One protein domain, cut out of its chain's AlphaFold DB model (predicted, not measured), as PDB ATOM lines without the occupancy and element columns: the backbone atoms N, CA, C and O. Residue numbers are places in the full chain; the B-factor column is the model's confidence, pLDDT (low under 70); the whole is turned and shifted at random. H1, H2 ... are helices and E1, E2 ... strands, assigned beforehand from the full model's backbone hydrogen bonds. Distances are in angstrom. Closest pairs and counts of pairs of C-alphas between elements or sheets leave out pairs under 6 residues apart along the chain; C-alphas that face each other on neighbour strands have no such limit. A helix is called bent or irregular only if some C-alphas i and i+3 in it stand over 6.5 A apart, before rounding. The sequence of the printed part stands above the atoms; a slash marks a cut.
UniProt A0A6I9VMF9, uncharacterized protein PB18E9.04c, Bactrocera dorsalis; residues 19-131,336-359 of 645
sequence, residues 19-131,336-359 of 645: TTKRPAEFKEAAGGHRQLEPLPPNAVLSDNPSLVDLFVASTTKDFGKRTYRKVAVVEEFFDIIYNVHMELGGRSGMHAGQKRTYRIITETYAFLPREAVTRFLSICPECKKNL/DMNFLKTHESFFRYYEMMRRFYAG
ATOM      1  N   THR A  19       8.887  -4.887  57.176       76.88
ATOM      2  CA  THR A  19       9.336  -3.491  57.050       76.88
ATOM      3  C   THR A  19       8.194  -2.601  56.576       76.88
ATOM      4  O   THR A  19       7.511  -2.936  55.614       76.88
ATOM      5  N   THR A  20       8.002  -1.449  57.219       77.19
ATOM      6  CA  THR A  20       7.095  -0.382  56.754       77.19
ATOM      7  C   THR A  20       7.752   0.524  55.711       77.19
ATOM      8  O   THR A  20       7.076   1.182  54.927       77.19
ATOM      9  N   LYS A  21       9.092   0.546  55.644       71.00
ATOM     10  CA  LYS A  21       9.806   1.233  54.563       71.00
ATOM     11  C   LYS A  21       9.642   0.440  53.271       71.00
ATOM     12  O   LYS A  21      10.167  -0.673  53.167       71.00
ATOM     13  N   ARG A  22       8.952   1.046  52.297       74.25
ATOM     14  CA  ARG A  22       8.792   0.559  50.919       74.25
ATOM     15  C   ARG A  22      10.165   0.228  50.306       74.25
ATOM     16  O   ARG A  22      10.980   1.137  50.141       74.25
ATOM     17  N   PRO A  23      10.458  -1.044  49.981       72.81
ATOM     18  CA  PRO A  23      11.757  -1.437  49.437       72.81
ATOM     19  C   PRO A  23      12.003  -0.835  48.049       72.81
ATOM     20  O   PRO A  23      11.103  -0.828  47.213       72.81
ATOM     21  N   ALA A  24      13.231  -0.391  47.767       68.81
ATOM     22  CA  ALA A  24      13.572   0.262  46.494       68.81
ATOM     23  C   ALA A  24      13.377  -0.639  45.253       68.81
ATOM     24  O   ALA A  24      13.111  -0.139  44.164       68.81
ATOM     25  N   GLU A  25      13.467  -1.964  45.415       65.88
ATOM     26  CA  GLU A  25      13.193  -2.946  44.351       65.88
ATOM     27  C   GLU A  25      11.705  -3.357  44.257       65.88
ATOM     28  O   GLU A  25      11.345  -4.167  43.399       65.88
ATOM     29  N   PHE A  26      10.816  -2.842  45.121       66.94
ATOM     30  CA  PHE A  26       9.402  -3.228  45.116       66.94
ATOM     31  C   PHE A  26       8.655  -2.610  43.926       66.94
ATOM     32  O   PHE A  26       8.229  -1.451  43.944       66.94
ATOM     33  N   LYS A  27       8.456  -3.427  42.887       66.06
ATOM     34  CA  LYS A  27       7.596  -3.090  41.754       66.06
ATOM     35  C   LYS A  27       6.129  -3.329  42.110       66.06
ATOM     36  O   LYS A  27       5.644  -4.457  42.108       66.06
ATOM     37  N   GLU A  28       5.437  -2.230  42.364       65.19
ATOM     38  CA  GLU A  28       4.000  -2.172  42.607       65.19
ATOM     39  C   GLU A  28       3.185  -2.746  41.436       65.19
ATOM     40  O   GLU A  28       3.517  -2.552  40.260       65.19
ATOM     41  N   ALA A  29       2.112  -3.472  41.756       59.25
ATOM     42  CA  ALA A  29       1.170  -3.950  40.752       59.25
ATOM     43  C   ALA A  29       0.305  -2.787  40.247       59.25
ATOM     44  O   ALA A  29      -0.194  -1.982  41.032       59.25
ATOM     45  N   ALA A  30       0.084  -2.719  38.931       51.47
ATOM     46  CA  ALA A  30      -0.851  -1.755  38.355       51.47
ATOM     47  C   ALA A  30      -2.258  -1.985  38.945       51.47
ATOM     48  O   ALA A  30      -2.755  -3.106  38.887       51.47
ATOM     49  N   GLY A  31      -2.861  -0.944  39.529       51.31
ATOM     50  CA  GLY A  31      -4.084  -1.040  40.346       51.31
ATOM     51  C   GLY A  31      -3.862  -0.834  41.856       51.31
ATOM     52  O   GLY A  31      -4.832  -0.731  42.601       51.31
ATOM     53  N   GLY A  32      -2.609  -0.723  42.321       54.31
ATOM     54  CA  GLY A  32      -2.259  -0.352  43.702       54.31
ATOM     55  C   GLY A  32      -2.548   1.118  44.039       54.31
ATOM     56  O   GLY A  32      -1.631   1.898  44.266       54.31
ATOM     57  N   HIS A  33      -3.820   1.523  44.050       48.59
ATOM     58  CA  HIS A  33      -4.235   2.917  44.252       48.59
ATOM     59  C   HIS A  33      -4.355   3.330  45.732       48.59
ATOM     60  O   HIS A  33      -5.408   3.774  46.185       48.59
ATOM     61  N   ARG A  34      -3.242   3.263  46.476       54.41
ATOM     62  CA  ARG A  34      -3.060   4.027  47.723       54.41
ATOM     63  C   ARG A  34      -1.654   4.630  47.781       54.41
ATOM     64  O   ARG A  34      -0.701   3.962  48.160       54.41
ATOM     65  N   GLN A  35      -1.532   5.916  47.438       45.41
ATOM     66  CA  GLN A  35      -0.374   6.716  47.851       45.41
ATOM     67  C   GLN A  35      -0.509   7.006  49.349       45.41
ATOM     68  O   GLN A  35      -1.047   8.036  49.746       45.41
ATOM     69  N   LEU A  36      -0.087   6.050  50.175       53.31
ATOM     70  CA  LEU A  36       0.019   6.249  51.616       53.31
ATOM     71  C   LEU A  36       1.216   7.154  51.912       53.31
ATOM     72  O   LEU A  36       2.282   7.003  51.307       53.31
ATOM     73  N   GLU A  37       1.027   8.103  52.826       48.72
ATOM     74  CA  GLU A  37       2.099   9.001  53.250       48.72
ATOM     75  C   GLU A  37       3.240   8.186  53.891       48.72
ATOM     76  O   GLU A  37       2.973   7.266  54.672       48.72
ATOM     77  N   PRO A  38       4.518   8.489  53.598       49.38
ATOM     78  CA  PRO A  38       5.631   7.829  54.263       49.38
ATOM     79  C   PRO A  38       5.695   8.292  55.724       49.38
ATOM     80  O   PRO A  38       6.303   9.319  56.022       49.38
ATOM     81  N   LEU A  39       5.067   7.524  56.624       49.69
ATOM     82  CA  LEU A  39       4.967   7.859  58.047       49.69
ATOM     83  C   LEU A  39       6.315   8.297  58.653       49.69
ATOM     84  O   LEU A  39       7.355   7.688  58.361       49.69
ATOM     85  N   PRO A  40       6.309   9.295  59.559       51.06
ATOM     86  CA  PRO A  40       7.513   9.703  60.266       51.06
ATOM     87  C   PRO A  40       8.086   8.521  61.068       51.06
ATOM     88  O   PRO A  40       7.327   7.692  61.577       51.06
ATOM     89  N   PRO A  41       9.418   8.441  61.248       55.22
ATOM     90  CA  PRO A  41      10.097   7.256  61.791       55.22
ATOM     91  C   PRO A  41       9.727   6.895  63.240       55.22
ATOM     92  O   PRO A  41      10.122   5.832  63.710       55.22
ATOM     93  N   ASN A  42       8.973   7.759  63.925       50.28
ATOM     94  CA  ASN A  42       8.526   7.595  65.308       50.28
ATOM     95  C   ASN A  42       7.036   7.201  65.418       50.28
ATOM     96  O   ASN A  42       6.525   7.088  66.529       50.28
ATOM     97  N   ALA A  43       6.318   7.037  64.300       54.84
ATOM     98  CA  ALA A  43       4.906   6.665  64.315       54.84
ATOM     99  C   ALA A  43       4.719   5.211  64.780       54.84
ATOM    100  O   ALA A  43       5.270   4.276  64.193       54.84
ATOM    101  N   VAL A  44       3.911   5.012  65.824       53.12
ATOM    102  CA  VAL A  44       3.557   3.677  66.317       53.12
ATOM    103  C   VAL A  44       2.487   3.079  65.397       53.12
ATOM    104  O   VAL A  44       1.494   3.729  65.083       53.12
ATOM    105  N   LEU A  45       2.665   1.823  64.967       57.91
ATOM    106  CA  LEU A  45       1.732   1.144  64.047       57.91
ATOM    107  C   LEU A  45       0.317   0.916  64.624       57.91
ATOM    108  O   LEU A  45      -0.566   0.468  63.894       57.91
ATOM    109  N   SER A  46       0.101   1.177  65.915       55.28
ATOM    110  CA  SER A  46      -1.164   0.942  66.619       55.28
ATOM    111  C   SER A  46      -2.319   1.791  66.102       55.28
ATOM    112  O   SER A  46      -3.446   1.305  66.039       55.28
ATOM    113  N   ASP A  47      -2.051   3.049  65.754       57.94
ATOM    114  CA  ASP A  47      -3.104   4.068  65.778       57.94
ATOM    115  C   ASP A  47      -3.917   4.096  64.476       57.94
ATOM    116  O   ASP A  47      -5.110   4.384  64.497       57.94
ATOM    117  N   ASN A  48      -3.283   3.768  63.343       57.06
ATOM    118  CA  ASN A  48      -3.918   3.678  62.025       57.06
ATOM    119  C   ASN A  48      -3.213   2.629  61.130       57.06
ATOM    120  O   ASN A  48      -2.532   2.999  60.171       57.06
ATOM    121  N   PRO A  49      -3.359   1.315  61.387       60.97
ATOM    122  CA  PRO A  49      -2.680   0.273  60.604       60.97
ATOM    123  C   PRO A  49      -3.100   0.238  59.122       60.97
ATOM    124  O   PRO A  49      -2.344  -0.231  58.278       60.97
ATOM    125  N   SER A  50      -4.276   0.776  58.780       62.31
ATOM    126  CA  SER A  50      -4.762   0.947  57.401       62.31
ATOM    127  C   SER A  50      -4.073   2.073  56.617       62.31
ATOM    128  O   SER A  50      -4.284   2.180  55.410       62.31
ATOM    129  N   LEU A  51      -3.255   2.905  57.276       66.06
ATOM    130  CA  LEU A  51      -2.432   3.938  56.640       66.06
ATOM    131  C   LEU A  51      -0.985   3.480  56.389       66.06
ATOM    132  O   LEU A  51      -0.159   4.291  55.975       66.06
ATOM    133  N   VAL A  52      -0.655   2.200  56.623       72.69
ATOM    134  CA  VAL A  52       0.726   1.697  56.555       72.69
ATOM    135  C   VAL A  52       0.839   0.451  55.684       72.69
ATOM    136  O   VAL A  52       0.341  -0.618  56.028       72.69
ATOM    137  N   ASP A  53       1.597   0.552  54.594       82.88
ATOM    138  CA  ASP A  53       1.997  -0.624  53.825       82.88
ATOM    139  C   ASP A  53       3.121  -1.380  54.550       82.88
ATOM    140  O   ASP A  53       4.275  -0.949  54.594       82.88
ATOM    141  N   LEU A  54       2.790  -2.546  55.109       87.38
ATOM    142  CA  LEU A  54       3.781  -3.501  55.598       87.38
ATOM    143  C   LEU A  54       4.277  -4.358  54.429       87.38
ATOM    144  O   LEU A  54       3.487  -4.922  53.673       87.38
ATOM    145  N   PHE A  55       5.591  -4.536  54.324       86.81
ATOM    146  CA  PHE A  55       6.236  -5.417  53.354       86.81
ATOM    147  C   PHE A  55       6.973  -6.554  54.057       86.81
ATOM    148  O   PHE A  55       7.554  -6.371  55.125       86.81
ATOM    149  N   VAL A  56       6.992  -7.726  53.426       89.19
ATOM    150  CA  VAL A  56       7.695  -8.925  53.898       89.19
ATOM    151  C   VAL A  56       8.763  -9.324  52.895       89.19
ATOM    152  O   VAL A  56       8.481  -9.450  51.701       89.19
ATOM    153  N   ALA A  57       9.979  -9.567  53.385       83.94
ATOM    154  CA  ALA A  57      11.032 -10.202  52.601       83.94
ATOM    155  C   ALA A  57      10.683 -11.679  52.340       83.94
ATOM    156  O   ALA A  57      10.714 -12.510  53.246       83.94
ATOM    157  N   SER A  58      10.373 -12.021  51.090       75.62
ATOM    158  CA  SER A  58      10.235 -13.404  50.646       75.62
ATOM    159  C   SER A  58      11.630 -13.996  50.448       75.62
ATOM    160  O   SER A  58      12.375 -13.592  49.553       75.62
ATOM    161  N   THR A  59      12.007 -14.951  51.300       66.69
ATOM    162  CA  THR A  59      13.298 -15.648  51.233       66.69
ATOM    163  C   THR A  59      13.301 -16.689  50.111       66.69
ATOM    164  O   THR A  59      13.294 -17.897  50.354       66.69
ATOM    165  N   THR A  60      13.288 -16.221  48.863       61.19
ATOM    166  CA  THR A  60      13.611 -17.048  47.695       61.19
ATOM    167  C   THR A  60      15.022 -17.614  47.853       61.19
ATOM    168  O   THR A  60      15.943 -16.896  48.240       61.19
ATOM    169  N   LYS A  61      15.188 -18.915  47.582       52.78
ATOM    170  CA  LYS A  61      16.457 -19.649  47.768       52.78
ATOM    171  C   LYS A  61      17.553 -19.194  46.789       52.78
ATOM    172  O   LYS A  61      18.724 -19.512  46.972       52.78
ATOM    173  N   ASP A  62      17.161 -18.456  45.760       53.00
ATOM    174  CA  ASP A  62      18.007 -17.930  44.699       53.00
ATOM    175  C   ASP A  62      18.876 -16.774  45.220       53.00
ATOM    176  O   ASP A  62      18.401 -15.685  45.550       53.00
ATOM    177  N   PHE A  63      20.176 -17.047  45.331       47.94
ATOM    178  CA  PHE A  63      21.150 -16.194  46.003       47.94
ATOM    179  C   PHE A  63      21.210 -14.772  45.414       47.94
ATOM    180  O   PHE A  63      21.570 -14.574  44.255       47.94
ATOM    181  N   GLY A  64      20.935 -13.770  46.256       58.50
ATOM    182  CA  GLY A  64      21.305 -12.368  46.025       58.50
ATOM    183  C   GLY A  64      20.152 -11.364  45.971       58.50
ATOM    184  O   GLY A  64      20.351 -10.224  46.380       58.50
ATOM    185  N   LYS A  65      18.945 -11.752  45.531       66.44
ATOM    186  CA  LYS A  65      17.817 -10.811  45.357       66.44
ATOM    187  C   LYS A  65      16.675 -11.102  46.327       66.44
ATOM    188  O   LYS A  65      15.954 -12.084  46.176       66.44
ATOM    189  N   ARG A  66      16.499 -10.230  47.328       71.69
ATOM    190  CA  ARG A  66      15.388 -10.315  48.289       71.69
ATOM    191  C   ARG A  66      14.123  -9.781  47.624       71.69
ATOM    192  O   ARG A  66      13.932  -8.572  47.550       71.69
ATOM    193  N   THR A  67      13.256 -10.667  47.143       79.75
ATOM    194  CA  THR A  67      11.944 -10.241  46.637       79.75
ATOM    195  C   THR A  67      11.045  -9.846  47.811       79.75
ATOM    196  O   THR A  67      10.954 -10.574  48.796       79.75
ATOM    197  N   TYR A  68      10.389  -8.689  47.736       85.31
ATOM    198  CA  TYR A  68       9.470  -8.215  48.776       85.31
ATOM    199  C   TYR A  68       8.023  -8.270  48.285       85.31
ATOM    200  O   TYR A  68       7.763  -8.057  47.102       85.31
ATOM    201  N   ARG A  69       7.081  -8.536  49.195       89.31
ATOM    202  CA  ARG A  69       5.633  -8.552  48.923       89.31
ATOM    203  C   ARG A  69       4.891  -7.695  49.944       89.31
ATOM    204  O   ARG A  69       5.286  -7.692  51.110       89.31
ATOM    205  N   LYS A  70       3.827  -7.000  49.527       89.81
ATOM    206  CA  LYS A  70       2.946  -6.256  50.448       89.81
ATOM    207  C   LYS A  70       2.146  -7.255  51.289       89.81
ATOM    208  O   LYS A  70       1.586  -8.202  50.746       89.81
ATOM    209  N   VAL A  71       2.083  -7.066  52.601       91.56
ATOM    210  CA  VAL A  71       1.167  -7.807  53.476       91.56
ATOM    211  C   VAL A  71      -0.253  -7.378  53.129       91.56
ATOM    212  O   VAL A  71      -0.581  -6.197  53.214       91.56
ATOM    213  N   ALA A  72      -1.095  -8.322  52.719       91.31
ATOM    214  CA  ALA A  72      -2.511  -8.044  52.552       91.31
ATOM    215  C   ALA A  72      -3.166  -7.898  53.933       91.31
ATOM    216  O   ALA A  72      -3.038  -8.776  54.789       91.31
ATOM    217  N   VAL A  73      -3.879  -6.793  54.133       88.19
ATOM    218  CA  VAL A  73      -4.691  -6.519  55.325       88.19
ATOM    219  C   VAL A  73      -6.102  -7.057  55.066       88.19
ATOM    220  O   VAL A  73      -6.600  -6.921  53.950       88.19
ATOM    221  N   VAL A  74      -6.746  -7.701  56.048       87.19
ATOM    222  CA  VAL A  74      -8.009  -8.452  55.836       87.19
ATOM    223  C   VAL A  74      -9.125  -7.554  55.303       87.19
ATOM    224  O   VAL A  74      -9.911  -7.944  54.443       87.19
ATOM    225  N   GLU A  75      -9.135  -6.322  55.782       87.69
ATOM    226  CA  GLU A  75     -10.045  -5.247  55.435       87.69
ATOM    227  C   GLU A  75      -9.830  -4.748  53.985       87.69
ATOM    228  O   GLU A  75     -10.759  -4.218  53.385       87.69
ATOM    229  N   GLU A  76      -8.649  -4.981  53.388       88.94
ATOM    230  CA  GLU A  76      -8.347  -4.731  51.964       88.94
ATOM    231  C   GLU A  76      -8.557  -5.976  51.072       88.94
ATOM    232  O   GLU A  76      -8.430  -5.873  49.853       88.94
ATOM    233  N   PHE A  77      -8.855  -7.170  51.614       91.38
ATOM    234  CA  PHE A  77      -8.883  -8.414  50.815       91.38
ATOM    235  C   PHE A  77      -9.865  -8.355  49.638       91.38
ATOM    236  O   PHE A  77      -9.534  -8.828  48.550       91.38
ATOM    237  N   PHE A  78     -11.058  -7.788  49.842       89.38
ATOM    238  CA  PHE A  78     -12.048  -7.633  48.775       89.38
ATOM    239  C   PHE A  78     -11.512  -6.720  47.665       89.38
ATOM    240  O   PHE A  78     -11.505  -7.120  46.502       89.38
ATOM    241  N   ASP A  79     -10.994  -5.545  48.030       90.00
ATOM    242  CA  ASP A  79     -10.510  -4.524  47.095       90.00
ATOM    243  C   ASP A  79      -9.272  -5.005  46.321       90.00
ATOM    244  O   ASP A  79      -9.202  -4.876  45.100       90.00
ATOM    245  N   ILE A  80      -8.328  -5.670  47.000       91.94
ATOM    246  CA  ILE A  80      -7.146  -6.282  46.377       91.94
ATOM    247  C   ILE A  80      -7.561  -7.290  45.299       91.94
ATOM    248  O   ILE A  80      -7.022  -7.267  44.188       91.94
ATOM    249  N   ILE A  81      -8.511  -8.186  45.599       91.88
ATOM    250  CA  ILE A  81      -8.946  -9.194  44.625       91.88
ATOM    251  C   ILE A  81      -9.778  -8.534  43.515       91.88
ATOM    252  O   ILE A  81      -9.565  -8.854  42.347       91.88
ATOM    253  N   TYR A  82     -10.668  -7.595  43.847       88.88
ATOM    254  CA  TYR A  82     -11.500  -6.861  42.891       88.88
ATOM    255  C   TYR A  82     -10.647  -6.099  41.867       88.88
ATOM    256  O   TYR A  82     -10.790  -6.331  40.664       88.88
ATOM    257  N   ASN A  83      -9.688  -5.286  42.315       88.31
ATOM    258  CA  ASN A  83      -8.814  -4.494  41.446       88.31
ATOM    259  C   ASN A  83      -7.953  -5.399  40.547       88.31
ATOM    260  O   ASN A  83      -7.892  -5.224  39.326       88.31
ATOM    261  N   VAL A  84      -7.355  -6.452  41.120       90.44
ATOM    262  CA  VAL A  84      -6.537  -7.423  40.368       90.44
ATOM    263  C   VAL A  84      -7.375  -8.298  39.417       90.44
ATOM    264  O   VAL A  84      -6.843  -8.871  38.459       90.44
ATOM    265  N   HIS A  85      -8.686  -8.403  39.632       89.56
ATOM    266  CA  HIS A  85      -9.586  -9.173  38.779       89.56
ATOM    267  C   HIS A  85     -10.270  -8.348  37.683       89.56
ATOM    268  O   HIS A  85     -10.409  -8.843  36.564       89.56
ATOM    269  N   MET A  86     -10.684  -7.114  37.974       84.19
ATOM    270  CA  MET A  86     -11.527  -6.302  37.092       84.19
ATOM    271  C   MET A  86     -10.764  -5.129  36.467       84.19
ATOM    272  O   MET A  86     -10.732  -5.029  35.241       84.19
ATOM    273  N   GLU A  87     -10.064  -4.303  37.249       73.38
ATOM    274  CA  GLU A  87      -9.300  -3.159  36.712       73.38
ATOM    275  C   GLU A  87      -8.123  -3.631  35.842       73.38
ATOM    276  O   GLU A  87      -7.963  -3.216  34.691       73.38
ATOM    277  N   LEU A  88      -7.361  -4.606  36.349       70.00
ATOM    278  CA  LEU A  88      -6.294  -5.297  35.616       70.00
ATOM    279  C   LEU A  88      -6.800  -6.138  34.424       70.00
ATOM    280  O   LEU A  88      -5.984  -6.613  33.622       70.00
ATOM    281  N   GLY A  89      -8.122  -6.308  34.281       61.69
ATOM    282  CA  GLY A  89      -8.771  -6.923  33.121       61.69
ATOM    283  C   GLY A  89      -8.531  -6.144  31.829       61.69
ATOM    284  O   GLY A  89      -8.166  -6.740  30.818       61.69
ATOM    285  N   GLY A  90      -8.570  -4.809  31.908       54.94
ATOM    286  CA  GLY A  90      -8.080  -3.916  30.860       54.94
ATOM    287  C   GLY A  90      -9.067  -3.636  29.719       54.94
ATOM    288  O   GLY A  90      -9.050  -4.290  28.683       54.94
ATOM    289  N   ARG A  91      -9.810  -2.531  29.854       55.22
ATOM    290  CA  ARG A  91     -10.417  -1.732  28.761       55.22
ATOM    291  C   ARG A  91     -11.527  -2.354  27.891       55.22
ATOM    292  O   ARG A  91     -12.192  -1.578  27.218       55.22
ATOM    293  N   SER A  92     -11.782  -3.667  27.899       62.25
ATOM    294  CA  SER A  92     -12.845  -4.295  27.074       62.25
ATOM    295  C   SER A  92     -14.017  -4.903  27.861       62.25
ATOM    296  O   SER A  92     -14.796  -5.674  27.308       62.25
ATOM    297  N   GLY A  93     -14.127  -4.631  29.165       67.94
ATOM    298  CA  GLY A  93     -15.105  -5.285  30.051       67.94
ATOM    299  C   GLY A  93     -14.776  -6.748  30.392       67.94
ATOM    300  O   GLY A  93     -15.399  -7.329  31.276       67.94
ATOM    301  N   MET A  94     -13.763  -7.344  29.753       75.31
ATOM    302  CA  MET A  94     -13.243  -8.656  30.132       75.31
ATOM    303  C   MET A  94     -12.448  -8.577  31.436       75.31
ATOM    304  O   MET A  94     -11.542  -7.759  31.593       75.31
ATOM    305  N   HIS A  95     -12.759  -9.482  32.360       85.31
ATOM    306  CA  HIS A  95     -12.000  -9.661  33.593       85.31
ATOM    307  C   HIS A  95     -10.623 -10.276  33.292       85.31
ATOM    308  O   HIS A  95     -10.458 -11.018  32.322       85.31
ATOM    309  N   ALA A  96      -9.638 -10.047  34.163       87.19
ATOM    310  CA  ALA A  96      -8.265 -10.537  34.004       87.19
ATOM    311  C   ALA A  96      -8.165 -12.073  33.891       87.19
ATOM    312  O   ALA A  96      -7.189 -12.588  33.343       87.19
ATOM    313  N   GLY A  97      -9.176 -12.792  34.391       85.62
ATOM    314  CA  GLY A  97      -9.284 -14.247  34.339       85.62
ATOM    315  C   GLY A  97      -8.620 -14.934  35.533       85.62
ATOM    316  O   GLY A  97      -7.550 -14.536  35.996       85.62
ATOM    317  N   GLN A  98      -9.254 -16.004  36.019       88.00
ATOM    318  CA  GLN A  98      -8.922 -16.689  37.277       88.00
ATOM    319  C   GLN A  98      -7.412 -16.959  37.454       88.00
ATOM    320  O   GLN A  98      -6.813 -16.545  38.446       88.00
ATOM    321  N   LYS A  99      -6.771 -17.586  36.455       87.88
ATOM    322  CA  LYS A  99      -5.335 -17.932  36.470       87.88
ATOM    323  C   LYS A  99      -4.412 -16.708  36.566       87.88
ATOM    324  O   LYS A  99      -3.357 -16.795  37.192       87.88
ATOM    325  N   ARG A 100      -4.790 -15.573  35.966       89.19
ATOM    326  CA  ARG A 100      -4.013 -14.323  36.013       89.19
ATOM    327  C   ARG A 100      -4.190 -13.620  37.357       89.19
ATOM    328  O   ARG A 100      -3.193 -13.192  37.928       89.19
ATOM    329  N   THR A 101      -5.417 -13.577  37.883       91.81
ATOM    330  CA  THR A 101      -5.714 -12.990  39.198       91.81
ATOM    331  C   THR A 101      -4.949 -13.697  40.317       91.81
ATOM    332  O   THR A 101      -4.222 -13.030  41.048       91.81
ATOM    333  N   TYR A 102      -4.993 -15.036  40.395       92.44
ATOM    334  CA  TYR A 102      -4.172 -15.791  41.356       92.44
ATOM    335  C   TYR A 102      -2.676 -15.495  41.222       92.44
ATOM    336  O   TYR A 102      -1.991 -15.329  42.232       92.44
ATOM    337  N   ARG A 103      -2.154 -15.448  39.987       91.31
ATOM    338  CA  ARG A 103      -0.724 -15.236  39.753       91.31
ATOM    339  C   ARG A 103      -0.281 -13.872  40.280       91.31
ATOM    340  O   ARG A 103       0.621 -13.826  41.104       91.31
ATOM    341  N   ILE A 104      -0.957 -12.797  39.874       91.69
ATOM    342  CA  ILE A 104      -0.636 -11.435  40.327       91.69
ATOM    343  C   ILE A 104      -0.767 -11.335  41.853       91.69
ATOM    344  O   ILE A 104       0.139 -10.832  42.508       91.69
ATOM    345  N   ILE A 105      -1.836 -11.890  42.437       92.75
ATOM    346  CA  ILE A 105      -2.018 -11.923  43.896       92.75
ATOM    347  C   ILE A 105      -0.835 -12.595  44.599       92.75
ATOM    348  O   ILE A 105      -0.250 -12.013  45.507       92.75
ATOM    349  N   THR A 106      -0.473 -13.806  44.177       90.62
ATOM    350  CA  THR A 106       0.578 -14.593  44.845       90.62
ATOM    351  C   THR A 106       1.991 -14.076  44.584       90.62
ATOM    352  O   THR A 106       2.876 -14.336  45.398       90.62
ATOM    353  N   GLU A 107       2.212 -13.325  43.503       89.12
ATOM    354  CA  GLU A 107       3.476 -12.638  43.220       89.12
ATOM    355  C   GLU A 107       3.612 -11.318  44.001       89.12
ATOM    356  O   GLU A 107       4.691 -11.045  44.526       89.12
ATOM    357  N   THR A 108       2.544 -10.520  44.122       90.31
ATOM    358  CA  THR A 108       2.581  -9.179  44.743       90.31
ATOM    359  C   THR A 108       2.331  -9.182  46.253       90.31
ATOM    360  O   THR A 108       2.955  -8.394  46.969       90.31
ATOM    361  N   TYR A 109       1.442 -10.049  46.748       92.62
ATOM    362  CA  TYR A 109       0.958 -10.015  48.129       92.62
ATOM    363  C   TYR A 109       1.436 -11.213  48.964       92.62
ATOM    364  O   TYR A 109       1.558 -12.344  48.489       92.62
ATOM    365  N   ALA A 110       1.694 -10.948  50.242       92.00
ATOM    366  CA  ALA A 110       1.880 -11.931  51.301       92.00
ATOM    367  C   ALA A 110       0.612 -12.008  52.166       92.00
ATOM    368  O   ALA A 110      -0.143 -11.042  52.258       92.00
ATOM    369  N   PHE A 111       0.390 -13.154  52.811       91.06
ATOM    370  CA  PHE A 111      -0.712 -13.404  53.753       91.06
ATOM    371  C   PHE A 111      -2.158 -13.244  53.231       91.06
ATOM    372  O   PHE A 111      -3.082 -13.416  54.018       91.06
ATOM    373  N   LEU A 112      -2.390 -13.038  51.925       93.12
ATOM    374  CA  LEU A 112      -3.726 -13.170  51.323       93.12
ATOM    375  C   LEU A 112      -4.083 -14.669  51.162       93.12
ATOM    376  O   LEU A 112      -3.417 -15.351  50.374       93.12
ATOM    377  N   PRO A 113      -5.087 -15.218  51.878       90.94
ATOM    378  CA  PRO A 113      -5.391 -16.650  51.852       90.94
ATOM    379  C   PRO A 113      -5.963 -17.081  50.507       90.94
ATOM    380  O   PRO A 113      -6.739 -16.355  49.880       90.94
ATOM    381  N   ARG A 114      -5.614 -18.291  50.061       90.44
ATOM    382  CA  ARG A 114      -6.035 -18.795  48.743       90.44
ATOM    383  C   ARG A 114      -7.548 -18.941  48.675       90.44
ATOM    384  O   ARG A 114      -8.142 -18.638  47.653       90.44
ATOM    385  N   GLU A 115      -8.159 -19.319  49.786       91.62
ATOM    386  CA  GLU A 115      -9.575 -19.604  49.990       91.62
ATOM    387  C   GLU A 115     -10.431 -18.364  49.706       91.62
ATOM    388  O   GLU A 115     -11.463 -18.461  49.040       91.62
ATOM    389  N   ALA A 116      -9.967 -17.190  50.147       90.62
ATOM    390  CA  ALA A 116     -10.598 -15.898  49.888       90.62
ATOM    391  C   ALA A 116     -10.628 -15.593  48.377       90.62
ATOM    392  O   ALA A 116     -11.670 -15.244  47.818       90.62
ATOM    393  N   VAL A 117      -9.498 -15.827  47.698       92.00
ATOM    394  CA  VAL A 117      -9.339 -15.653  46.246       92.00
ATOM    395  C   VAL A 117     -10.176 -16.677  45.464       92.00
ATOM    396  O   VAL A 117     -10.867 -16.306  44.515       92.00
ATOM    397  N   THR A 118     -10.188 -17.948  45.885       90.38
ATOM    398  CA  THR A 118     -11.009 -19.017  45.291       90.38
ATOM    399  C   THR A 118     -12.490 -18.671  45.351       90.38
ATOM    400  O   THR A 118     -13.177 -18.735  44.331       90.38
ATOM    401  N   ARG A 119     -12.983 -18.275  46.536       87.56
ATOM    402  CA  ARG A 119     -14.389 -17.914  46.737       87.56
ATOM    403  C   ARG A 119     -14.771 -16.737  45.848       87.56
ATOM    404  O   ARG A 119     -15.687 -16.903  45.046       87.56
ATOM    405  N   PHE A 120     -14.024 -15.629  45.888       89.75
ATOM    406  CA  PHE A 120     -14.270 -14.452  45.043       89.75
ATOM    407  C   PHE A 120     -14.334 -14.801  43.543       89.75
ATOM    408  O   PHE A 120     -15.254 -14.398  42.831       89.75
ATOM    409  N   LEU A 121     -13.390 -15.606  43.050       89.50
ATOM    410  CA  LEU A 121     -13.345 -15.984  41.634       89.50
ATOM    411  C   LEU A 121     -14.473 -16.952  41.230       89.50
ATOM    412  O   LEU A 121     -14.874 -16.952  40.068       89.50
ATOM    413  N   SER A 122     -15.012 -17.737  42.172       88.00
ATOM    414  CA  SER A 122     -16.141 -18.656  41.941       88.00
ATOM    415  C   SER A 122     -17.521 -17.977  41.941       88.00
ATOM    416  O   SER A 122     -18.414 -18.397  41.203       88.00
ATOM    417  N   ILE A 123     -17.699 -16.915  42.737       85.06
ATOM    418  CA  ILE A 123     -18.947 -16.129  42.798       85.06
ATOM    419  C   ILE A 123     -19.031 -15.068  41.698       85.06
ATOM    420  O   ILE A 123     -20.134 -14.660  41.337       85.06
ATOM    421  N   CYS A 124     -17.880 -14.620  41.180       85.88
ATOM    422  CA  CYS A 124     -17.764 -13.557  40.189       85.88
ATOM    423  C   CYS A 124     -18.734 -13.792  39.014       85.88
ATOM    424  O   CYS A 124     -18.563 -14.776  38.287       85.88
ATOM    425  N   PRO A 125     -19.742 -12.926  38.794       77.12
ATOM    426  CA  PRO A 125     -20.856 -13.239  37.901       77.12
ATOM    427  C   PRO A 125     -20.409 -13.424  36.448       77.12
ATOM    428  O   PRO A 125     -20.924 -14.302  35.759       77.12
ATOM    429  N   GLU A 126     -19.406 -12.670  35.997       75.19
ATOM    430  CA  GLU A 126     -18.927 -12.731  34.613       75.19
ATOM    431  C   GLU A 126     -18.003 -13.929  34.367       75.19
ATOM    432  O   GLU A 126     -18.095 -14.580  33.324       75.19
ATOM    433  N   CYS A 127     -17.183 -14.325  35.348       75.38
ATOM    434  CA  CYS A 127     -16.414 -15.566  35.243       75.38
ATOM    435  C   CYS A 127     -17.291 -16.813  35.427       75.38
ATOM    436  O   CYS A 127     -17.123 -17.776  34.682       75.38
ATOM    437  N   LYS A 128     -18.271 -16.794  36.339       75.56
ATOM    438  CA  LYS A 128     -19.182 -17.918  36.621       75.56
ATOM    439  C   LYS A 128     -19.980 -18.359  35.388       75.56
ATOM    440  O   LYS A 128     -20.125 -19.560  35.169       75.56
ATOM    441  N   LYS A 129     -20.440 -17.412  34.557       66.88
ATOM    442  CA  LYS A 129     -21.092 -17.696  33.260       66.88
ATOM    443  C   LYS A 129     -20.154 -18.448  32.307       66.88
ATOM    444  O   LYS A 129     -20.540 -19.459  31.731       66.88
ATOM    445  N   ASN A 130     -18.913 -17.975  32.182       60.84
ATOM    446  CA  ASN A 130     -17.934 -18.497  31.227       60.84
ATOM    447  C   ASN A 130     -17.307 -19.835  31.657       60.84
ATOM    448  O   ASN A 130     -17.069 -20.690  30.811       60.84
ATOM    449  N   LEU A 131     -17.091 -20.067  32.958       63.75
ATOM    450  CA  LEU A 131     -16.502 -21.315  33.472       63.75
ATOM    451  C   LEU A 131     -17.303 -22.563  33.054       63.75
ATOM    452  O   LEU A 131     -16.709 -23.590  32.719       63.75
ATOM    453  N   ASP A 336     -26.017 -17.665  51.518       51.25
ATOM    454  CA  ASP A 336     -26.289 -17.328  50.115       51.25
ATOM    455  C   ASP A 336     -25.041 -16.731  49.436       51.25
ATOM    456  O   ASP A 336     -24.533 -15.665  49.792       51.25
ATOM    457  N   MET A 337     -24.553 -17.434  48.411       55.06
ATOM    458  CA  MET A 337     -23.363 -17.077  47.638       55.06
ATOM    459  C   MET A 337     -23.495 -15.755  46.864       55.06
ATOM    460  O   MET A 337     -22.479 -15.221  46.421       55.06
ATOM    461  N   ASN A 338     -24.705 -15.209  46.701       57.41
ATOM    462  CA  ASN A 338     -24.903 -13.892  46.093       57.41
ATOM    463  C   ASN A 338     -24.462 -12.735  47.003       57.41
ATOM    464  O   ASN A 338     -24.143 -11.663  46.484       57.41
ATOM    465  N   PHE A 339     -24.409 -12.931  48.329       54.50
ATOM    466  CA  PHE A 339     -24.090 -11.852  49.271       54.50
ATOM    467  C   PHE A 339     -22.678 -11.311  49.063       54.50
ATOM    468  O   PHE A 339     -22.541 -10.102  48.887       54.50
ATOM    469  N   LEU A 340     -21.677 -12.207  48.968       61.47
ATOM    470  CA  LEU A 340     -20.219 -11.956  48.846       61.47
ATOM    471  C   LEU A 340     -19.784 -10.992  47.713       61.47
ATOM    472  O   LEU A 340     -18.599 -10.718  47.537       61.47
ATOM    473  N   LYS A 341     -20.737 -10.495  46.926       62.44
ATOM    474  CA  LYS A 341     -20.611  -9.416  45.945       62.44
ATOM    475  C   LYS A 341     -20.372  -8.037  46.590       62.44
ATOM    476  O   LYS A 341     -20.011  -7.107  45.874       62.44
ATOM    477  N   THR A 342     -20.576  -7.892  47.904       70.88
ATOM    478  CA  THR A 342     -20.281  -6.668  48.674       70.88
ATOM    479  C   THR A 342     -19.066  -6.838  49.590       70.88
ATOM    480  O   THR A 342     -18.826  -7.922  50.120       70.88
ATOM    481  N   HIS A 343     -18.336  -5.744  49.831       70.69
ATOM    482  CA  HIS A 343     -17.185  -5.706  50.745       70.69
ATOM    483  C   HIS A 343     -17.544  -6.223  52.150       70.69
ATOM    484  O   HIS A 343     -16.919  -7.164  52.639       70.69
ATOM    485  N   GLU A 344     -18.626  -5.705  52.748       76.69
ATOM    486  CA  GLU A 344     -19.049  -6.092  54.101       76.69
ATOM    487  C   GLU A 344     -19.366  -7.591  54.211       76.69
ATOM    488  O   GLU A 344     -18.934  -8.250  55.152       76.69
ATOM    489  N   SER A 345     -20.092  -8.175  53.256       76.56
ATOM    490  CA  SER A 345     -20.452  -9.599  53.327       76.56
ATOM    491  C   SER A 345     -19.253 -10.526  53.104       76.56
ATOM    492  O   SER A 345     -19.181 -11.591  53.718       76.56
ATOM    493  N   PHE A 346     -18.285 -10.111  52.281       76.00
ATOM    494  CA  PHE A 346     -17.010 -10.803  52.130       76.00
ATOM    495  C   PHE A 346     -16.208 -10.753  53.434       76.00
ATOM    496  O   PHE A 346     -15.681 -11.777  53.875       76.00
ATOM    497  N   PHE A 347     -16.206  -9.599  54.108       76.75
ATOM    498  CA  PHE A 347     -15.636  -9.449  55.442       76.75
ATOM    499  C   PHE A 347     -16.355 -10.325  56.482       76.75
ATOM    500  O   PHE A 347     -15.684 -11.009  57.247       76.75
ATOM    501  N   ARG A 348     -17.696 -10.407  56.476       81.44
ATOM    502  CA  ARG A 348     -18.475 -11.301  57.360       81.44
ATOM    503  C   ARG A 348     -18.182 -12.780  57.117       81.44
ATOM    504  O   ARG A 348     -17.988 -13.522  58.077       81.44
ATOM    505  N   TYR A 349     -18.107 -13.211  55.856       79.75
ATOM    506  CA  TYR A 349     -17.685 -14.571  55.511       79.75
ATOM    507  C   TYR A 349     -16.265 -14.844  56.020       79.75
ATOM    508  O   TYR A 349     -16.019 -15.880  56.637       79.75
ATOM    509  N   TYR A 350     -15.332 -13.910  55.821       75.44
ATOM    510  CA  TYR A 350     -13.967 -14.082  56.305       75.44
ATOM    511  C   TYR A 350     -13.878 -14.054  57.838       75.44
ATOM    512  O   TYR A 350     -13.130 -14.835  58.415       75.44
ATOM    513  N   GLU A 351     -14.669 -13.226  58.522       78.44
ATOM    514  CA  GLU A 351     -14.769 -13.198  59.983       78.44
ATOM    515  C   GLU A 351     -15.291 -14.537  60.527       78.44
ATOM    516  O   GLU A 351     -14.721 -15.082  61.472       78.44
ATOM    517  N   MET A 352     -16.320 -15.110  59.896       81.50
ATOM    518  CA  MET A 352     -16.833 -16.448  60.202       81.50
ATOM    519  C   MET A 352     -15.746 -17.521  60.025       81.50
ATOM    520  O   MET A 352     -15.511 -18.302  60.946       81.50
ATOM    521  N   MET A 353     -15.030 -17.526  58.893       73.06
ATOM    522  CA  MET A 353     -13.919 -18.462  58.653       73.06
ATOM    523  C   MET A 353     -12.759 -18.255  59.646       73.06
ATOM    524  O   MET A 353     -12.204 -19.228  60.150       73.06
ATOM    525  N   ARG A 354     -12.416 -17.003  59.982       79.50
ATOM    526  CA  ARG A 354     -11.397 -16.637  60.985       79.50
ATOM    527  C   ARG A 354     -11.771 -17.196  62.362       79.50
ATOM    528  O   ARG A 354     -10.927 -17.804  63.009       79.50
ATOM    529  N   ARG A 355     -13.030 -17.034  62.794       78.12
ATOM    530  CA  ARG A 355     -13.551 -17.585  64.062       78.12
ATOM    531  C   ARG A 355     -13.551 -19.118  64.066       78.12
ATOM    532  O   ARG A 355     -13.194 -19.710  65.079       78.12
ATOM    533  N   PHE A 356     -13.892 -19.748  62.939       70.94
ATOM    534  CA  PHE A 356     -13.855 -21.203  62.766       70.94
ATOM    535  C   PHE A 356     -12.429 -21.763  62.905       70.94
ATOM    536  O   PHE A 356     -12.193 -22.623  63.750       70.94
ATOM    537  N   TYR A 357     -11.452 -21.223  62.166       64.06
ATOM    538  CA  TYR A 357     -10.052 -21.665  62.260       64.06
ATOM    539  C   TYR A 357      -9.358 -21.286  63.578       64.06
ATOM    540  O   TYR A 357      -8.393 -21.939  63.961       64.06
ATOM    541  N   ALA A 358      -9.855 -20.279  64.303       75.19
ATOM    542  CA  ALA A 358      -9.390 -19.947  65.652       75.19
ATOM    543  C   ALA A 358      -9.937 -20.889  66.750       75.19
ATOM    544  O   ALA A 358      -9.743 -20.613  67.931       75.19
ATOM    545  N   GLY A 359     -10.668 -21.955  66.392       58.84
ATOM    546  CA  GLY A 359     -11.311 -22.864  67.351       58.84
ATOM    547  C   GLY A 359     -12.489 -22.238  68.112       58.84
ATOM    548  O   GLY A 359     -12.995 -22.826  69.062       58.84
TER     549      GLY A 359
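This is residues 19 to 131 and 336 to 359 of the 645 residues of the protein "uncharacterized protein PB18E9.04c" of Bactrocera dorsalis (UniProt A0A6I9VMF9). A cluster of crossed helices, with H1 in the middle and H2 and H5 packed on it, makes one end of the domain; a wide loop, residues 19 to 54, and the small hairpin of E1 and E2 make the other. H3 lies near H1 with H4 at its far end, and residues 354 to 359 stick out. The printed part has 137 residues, with two antiparallel strands, E1 and E2, followed by five named helices, H1 to H5. The class is mostly helix, though under half of the residues are in named elements; the whole is compact, radius of gyration of the C-alphas 16.3 A, spanning 47 by 34 by 30 A.

E1, residues 55 to 58, and E2, residues 67 to 71, form an antiparallel hairpin, with N 56 and O 69 2.9 A apart, within hydrogen-bond range. H1, residues 74 to 85, is the hub and irregular: C-alphas 75 and 78 are 7.4 A apart. With residues 81 to 85 alone it touches H2, residues 98 to 108, at a steep tilt of 54 degrees; the closest C-alphas, of His 85 and Thr 101, are 5.5 A apart. H1 only just touches H3, residues 114 to 123, with 3 pairs of C-alphas within 8 A, the closest those of Ile 81 and Val 117, 6.7 A. H3 and H4, residues 125 to 131, only just touch, only at the corner, with 3 pairs of C-alphas within 8 A, the closest those of Ser 122 and Lys 128, 6.2 A. H1 touches H5, residues 343 to 357, at a steep tilt of 58 degrees, the closest C-alphas being those of Phe 78 and His 343, 5.8 A. Every O i to N i+4 pair is within hydrogen-bond range in H2, H3 and H5, against 6 of 8 in H1 and 2 of 3 in H4.

E1 begins at C-alpha 55 (6.236, -5.417, 53.354). H1 is 17.1 A long, H2 15.6 A and H5 20.9 A, ending at C-alpha 357 (-10.052, -21.665, 62.260).

The C-alphas farthest apart, of Asn 42 and Lys 129, are 50.4 A apart. Residues 132 to 335 are not printed, and C-alphas 131 and 336 are 19.7 A apart across the cut. The link from H1 to H2 is long. Residues 24 to 51 are among those with pLDDT under 70.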